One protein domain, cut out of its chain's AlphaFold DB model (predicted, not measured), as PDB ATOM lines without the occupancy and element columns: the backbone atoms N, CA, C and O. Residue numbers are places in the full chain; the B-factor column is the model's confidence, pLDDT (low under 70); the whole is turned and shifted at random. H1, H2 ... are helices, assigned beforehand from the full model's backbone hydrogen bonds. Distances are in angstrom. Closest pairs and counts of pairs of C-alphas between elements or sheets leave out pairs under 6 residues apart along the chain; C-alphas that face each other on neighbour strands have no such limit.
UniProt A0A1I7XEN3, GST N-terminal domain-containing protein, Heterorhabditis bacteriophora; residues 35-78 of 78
ATOM      1  N   LYS A  35      62.260  65.992  72.513       94.44
ATOM      2  CA  LYS A  35      62.634  64.766  73.242       94.44
ATOM      3  C   LYS A  35      64.117  64.448  73.107       94.44
ATOM      4  O   LYS A  35      64.725  63.959  74.057       94.44
ATOM      5  N   THR A  36      64.693  64.734  71.946       96.25
ATOM      6  CA  THR A  36      66.115  64.523  71.657       96.25
ATOM      7  C   THR A  36      66.896  65.833  71.712       96.25
ATOM      8  O   THR A  36      66.322  66.921  71.727       96.25
ATOM      9  N   ASP A  37      68.224  65.744  71.739       96.06
ATOM     10  CA  ASP A  37      69.067  66.940  71.663       96.06
ATOM     11  C   ASP A  37      68.966  67.630  70.298       96.06
ATOM     12  O   ASP A  37      69.040  68.855  70.224       96.06
ATOM     13  N   PHE A  38      68.694  66.865  69.239       96.94
ATOM     14  CA  PHE A  38      68.443  67.424  67.915       96.94
ATOM     15  C   PHE A  38      67.089  68.146  67.838       96.94
ATOM     16  O   PHE A  38      67.018  69.228  67.262       96.94
ATOM     17  N   ASP A  39      66.040  67.623  68.487       96.00
ATOM     18  CA  ASP A  39      64.746  68.320  68.576       96.00
ATOM     19  C   ASP A  39      64.899  69.663  69.302       96.00
ATOM     20  O   ASP A  39      64.368  70.677  68.855       96.00
ATOM     21  N   LYS A  40      65.661  69.683  70.406       95.31
ATOM     22  CA  LYS A  40      65.948  70.912  71.165       95.31
ATOM     23  C   LYS A  40      66.695  71.928  70.306       95.31
ATOM     24  O   LYS A  40      66.337  73.101  70.322       95.31
ATOM     25  N   ALA A  41      67.693  71.477  69.544       95.69
ATOM     26  CA  ALA A  41      68.433  72.333  68.621       95.69
ATOM     27  C   ALA A  41      67.516  72.933  67.543       95.69
ATOM     28  O   ALA A  41      67.639  74.111  67.224       95.69
ATOM     29  N   TRP A  42      66.555  72.160  67.032       97.00
ATOM     30  CA  TRP A  42      65.553  72.660  66.091       97.00
ATOM     31  C   TRP A  42      64.595  73.679  66.713       97.00
ATOM     32  O   TRP A  42      64.295  74.693  66.085       97.00
ATOM     33  N   VAL A  43      64.139  73.450  67.947       94.62
ATOM     34  CA  VAL A  43      63.325  74.433  68.684       94.62
ATOM     35  C   VAL A  43      64.100  75.739  68.873       94.62
ATOM     36  O   VAL A  43      63.545  76.814  68.650       94.62
ATOM     37  N   ASP A  44      65.381  75.651  69.241       94.00
ATOM     38  CA  ASP A  44      66.247  76.819  69.397       94.00
ATOM     39  C   ASP A  44      66.446  77.552  68.055       94.00
ATOM     40  O   ASP A  44      66.296  78.771  68.009       94.00
ATOM     41  N   ALA A  45      66.665  76.825  66.953       96.25
ATOM     42  CA  ALA A  45      66.813  77.408  65.618       96.25
ATOM     43  C   ALA A  45      65.555  78.162  65.151       96.25
ATOM     44  O   ALA A  45      65.653  79.272  64.631       96.25
ATOM     45  N   VAL A  46      64.360  77.599  65.367       94.12
ATOM     46  CA  VAL A  46      63.093  78.268  65.020       94.12
ATOM     47  C   VAL A  46      62.870  79.513  65.881       94.12
ATOM     48  O   VAL A  46      62.413  80.539  65.377       94.12
ATOM     49  N   ALA A  47      63.203  79.448  67.172       92.88
ATOM     50  CA  ALA A  47      63.098  80.598  68.063       92.88
ATOM     51  C   ALA A  47      64.052  81.733  67.652       92.88
ATOM     52  O   ALA A  47      63.658  82.899  67.670       92.88
ATOM     53  N   ASP A  48      65.278  81.399  67.243       94.94
ATOM     54  CA  ASP A  48      66.248  82.381  66.761       94.94
ATOM     55  C   ASP A  48      65.809  82.984  65.412       94.94
ATOM     56  O   ASP A  48      65.843  84.204  65.256       94.94
ATOM     57  N   GLN A  49      65.247  82.187  64.496       95.06
ATOM     58  CA  GLN A  49      64.666  82.703  63.250       95.06
ATOM     59  C   GLN A  49      63.508  83.683  63.507       95.06
ATOM     60  O   GLN A  49      63.401  84.717  62.847       95.06
ATOM     61  N   LEU A  50      62.635  83.385  64.478       92.81
ATOM     62  CA  LEU A  50      61.555  84.294  64.875       92.81
ATOM     63  C   LEU A  50      62.109  85.610  65.437       92.81
ATOM     64  O   LEU A  50      61.559  86.677  65.169       92.81
ATOM     65  N   LYS A  51      63.192  85.549  66.215       92.38
ATOM     66  CA  LYS A  51      63.857  86.739  66.751       92.38
ATOM     67  C   LYS A  51      64.415  87.622  65.633       92.38
ATOM     68  O   LYS A  51      64.242  88.838  65.707       92.38
ATOM     69  N   ASP A  52      65.051  87.028  64.629       94.81
ATOM     70  CA  ASP A  52      65.598  87.758  63.483       94.81
ATOM     71  C   ASP A  52      64.478  88.398  62.655       94.81
ATOM     72  O   ASP A  52      64.538  89.589  62.355       94.81
ATOM     73  N   TYR A  53      63.389  87.663  62.412       93.44
ATOM     74  CA  TYR A  53      62.190  88.209  61.777       93.44
ATOM     75  C   TYR A  53      61.610  89.402  62.555       93.44
ATOM     76  O   TYR A  53      61.348  90.456  61.981       93.44
ATOM     77  N   LEU A  54      61.455  89.284  63.880       91.19
ATOM     78  CA  LEU A  54      60.960  90.382  64.722       91.19
ATOM     79  C   LEU A  54      61.892  91.599  64.713       91.19
ATOM     80  O   LEU A  54      61.429  92.729  64.882       91.19
ATOM     81  N   HIS A  55      63.195  91.378  64.545       91.81
ATOM     82  CA  HIS A  55      64.164  92.452  64.380       91.81
ATOM     83  C   HIS A  55      63.971  93.179  63.046       91.81
ATOM     84  O   HIS A  55      63.963  94.409  63.028       91.81
ATOM     85  N   GLU A  56      63.758  92.434  61.962       92.00
ATOM     86  CA  GLU A  56      63.518  92.967  60.619       92.00
ATOM     87  C   GLU A  56      62.241  93.817  60.557       92.00
ATOM     88  O   GLU A  56      62.269  94.951  60.083       92.00
ATOM     89  N   ILE A  57      61.138  93.336  61.139       91.31
ATOM     90  CA  ILE A  57      59.860  94.068  61.142       91.31
ATOM     91  C   ILE A  57      59.757  95.127  62.250       91.31
ATOM     92  O   ILE A  57      58.718  95.775  62.405       91.31
ATOM     93  N   ARG A  58      60.812  95.327  63.049       89.62
ATOM     94  CA  ARG A  58      60.805  96.274  64.172       89.62
ATOM     95  C   ARG A  58      60.395  97.700  63.768       89.62
ATOM     96  O   ARG A  58      59.594  98.269  64.508       89.62
ATOM     97  N   PRO A  59      60.872  98.291  62.651       86.88
ATOM     98  CA  PRO A  59      60.448  99.631  62.242       86.88
ATOM     99  C   PRO A  59      58.938  99.711  62.000       86.88
ATOM    100  O   PRO A  59      58.288 100.642  62.468       86.88
ATOM    101  N   TYR A  60      58.368  98.691  61.353       87.12
ATOM    102  CA  TYR A  60      56.930  98.592  61.125       87.12
ATOM    103  C   TYR A  60      56.159  98.500  62.448       87.12
ATOM    104  O   TYR A  60      55.235  99.278  62.680       87.12
ATOM    105  N   ILE A  61      56.578  97.612  63.357       87.06
ATOM    106  CA  ILE A  61      55.953  97.478  64.682       87.06
ATOM    107  C   ILE A  61      56.018  98.805  65.450       87.06
ATOM    108  O   ILE A  61      55.034  99.198  66.072       87.06
ATOM    109  N   MET A  62      57.152  99.507  65.423       87.12
ATOM    110  CA  MET A  62      57.303 100.790  66.113       87.12
ATOM    111  C   MET A  62      56.389 101.875  65.528       87.12
ATOM    112  O   MET A  62      55.775 102.611  66.300       87.12
ATOM    113  N   ALA A  63      56.237 101.927  64.202       85.31
ATOM    114  CA  ALA A  63      55.336 102.861  63.531       85.31
ATOM    115  C   ALA A  63      53.855 102.570  63.847       85.31
ATOM    116  O   ALA A  63      53.126 103.473  64.249       85.31
ATOM    117  N   VAL A  64      53.419 101.305  63.771       86.00
ATOM    118  CA  VAL A  64      52.035 100.899  64.102       86.00
ATOM    119  C   VAL A  64      51.679 101.199  65.561       86.00
ATOM    120  O   VAL A  64      50.543 101.556  65.860       86.00
ATOM    121  N   ASN A  65      52.645 101.083  66.474       84.50
ATOM    122  CA  ASN A  65      52.443 101.386  67.892       84.50
ATOM    123  C   ASN A  65      52.625 102.879  68.233       84.50
ATOM    124  O   ASN A  65      52.621 103.229  69.411       84.50
ATOM    125  N   GLY A  66      52.807 103.758  67.237       82.44
ATOM    126  CA  GLY A  66      52.950 105.204  67.442       82.44
ATOM    127  C   GLY A  66      54.219 105.611  68.197       82.44
ATOM    128  O   GLY A  66      54.274 106.689  68.777       82.44
ATOM    129  N   VAL A  67      55.233 104.739  68.232       79.44
ATOM    130  CA  VAL A  67      56.511 104.995  68.918       79.44
ATOM    131  C   VAL A  67      57.430 105.866  68.060       79.44
ATOM    132  O   VAL A  67      58.295 106.564  68.584       79.44
ATOM    133  N   THR A  68      57.255 105.824  66.740       70.31
ATOM    134  CA  THR A  68      58.022 106.621  65.777       70.31
ATOM    135  C   THR A  68      57.079 107.325  64.814       70.31
ATOM    136  O   THR A  68      56.199 106.671  64.252       70.31
ATOM    137  N   ASP A  69      57.322 108.612  64.561       61.72
ATOM    138  CA  ASP A  69      56.668 109.391  63.502       61.72
ATOM    139  C   ASP A  69      57.184 108.927  62.128       61.72
ATOM    140  O   ASP A  69      58.077 109.527  61.532       61.72
ATOM    141  N   GLY A  70      56.686 107.788  61.649       61.16
ATOM    142  CA  GLY A  70      57.026 107.222  60.346       61.16
ATOM    143  C   GLY A  70      55.760 106.814  59.607       61.16
ATOM    144  O   GLY A  70      54.898 106.152  60.182       61.16
ATOM    145  N   ASP A  71      55.639 107.207  58.338       63.06
ATOM    146  CA  ASP A  71      54.538 106.767  57.482       63.06
ATOM    147  C   ASP A  71      54.630 105.248  57.293       63.06
ATOM    148  O   ASP A  71      55.533 104.737  56.624       63.06
ATOM    149  N   VAL A  72      53.698 104.523  57.916       62.19
ATOM    150  CA  VAL A  72      53.614 103.053  57.903       62.19
ATOM    151  C   VAL A  72      53.624 102.513  56.465       62.19
ATOM    152  O   VAL A  72      54.128 101.418  56.222       62.19
ATOM    153  N   ASN A  73      53.124 103.299  55.504       58.88
ATOM    154  CA  ASN A  73      53.062 102.920  54.095       58.88
ATOM    155  C   ASN A  73      54.435 102.932  53.407       58.88
ATOM    156  O   ASN A  73      54.653 102.150  52.485       58.88
ATOM    157  N   LEU A  74      55.385 103.758  53.860       59.84
ATOM    158  CA  LEU A  74      56.724 103.839  53.261       59.84
ATOM    159  C   LEU A  74      57.625 102.658  53.668       59.84
ATOM    160  O   LEU A  74      58.557 102.314  52.948       59.84
ATOM    161  N   ILE A  75      57.345 102.042  54.821       60.97
ATOM    162  CA  ILE A  75      58.156 100.971  55.426       60.97
ATOM    163  C   ILE A  75      57.892  99.604  54.759       60.97
ATOM    164  O   ILE A  75      58.722  98.707  54.850       60.97
ATOM    165  N   MET A  76      56.774  99.449  54.040       59.44
ATOM    166  CA  MET A  76      56.327  98.173  53.453       59.44
ATOM    167  C   MET A  76      56.685  97.992  51.963       59.44
ATOM    168  O   MET A  76      56.164  97.086  51.320       59.44
ATOM    169  N   HIS A  77      57.549  98.833  51.384       54.09
ATOM    170  CA  HIS A  77      57.889  98.799  49.949       54.09
ATOM    171  C   HIS A  77      59.009  97.809  49.553       54.09
ATOM    172  O   HIS A  77      59.767  98.084  48.621       54.09
ATOM    173  N   HIS A  78      59.096  96.648  50.205       47.72
ATOM    174  CA  HIS A  78      59.974  95.548  49.782       47.72
ATOM    175  C   HIS A  78      59.181  94.320  49.341       47.72
ATOM    176  O   HIS A  78      58.265  93.908  50.085       47.72
TER     177      HIS A  78
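AT A GLANCE: This is residues 35 to 78 of the 78 residues of the protein "GST N-terminal domain-containing protein" of Heterorhabditis bacteriophora (UniProt A0A1I7XEN3). One long helix, H1, makes most of the length and sticks out as an arm; at its far end a short helix, H2, continues at an angle, and the last residues fold back beside H2 to make a small head with H3. The arm, residues 35 to 56, stands free. The printed part has 44 residues with three named helices, in the order H1, H2, H3, and no named strand; the class is all helix. The whole is extended, with a radius of gyration of the C-alphas of 15.4 A and spans of 46 by 21 by 10 A.

IN THESE COORDINATES: Find C-alpha 37 at (69.067, 66.940, 71.663); there H1 begins, and it runs through residues 37 to 56, 28.8 A from first to last C-alpha, to C-alpha 56 at (63.518, 92.967, 60.619). Past Ile 57 you reach H2, residues 58 to 64, 9.9 A long. Further on, H3 takes residues 72 to 75, 5.6 A long, and ends at C-alpha 75, (58.156, 100.971, 55.426).

HOW THE PARTS SIT: Start on H1, which touches no helix: it and H2 meet only through their link, and it is apart from H3. Then look at H2 and H3, which touch; their closest C-alphas, those of Ala 63 and Val 72, are 5.9 A apart, and their centres are 9.3 A apart. In H1 and H2 every O i to N i+4 pair is within hydrogen-bond range; H3, with four residues, is too short for such a pair, and its one O i to N i+3 pair is not within range.

THE WHOLE: The outline is a rod, and the two C-alphas farthest apart, those of Thr 36 and Asp 69, are 46.6 A from each other. The printed part has no cut and ends at residue 78, the chain's last. The link from H1 to H2 is tight, with 1 residue, and that from H2 to H3 is short, with 7. In the B-factor column, the mean pLDDT of the printed part is 83.7; look at residues 69 to 78 for the values under 70.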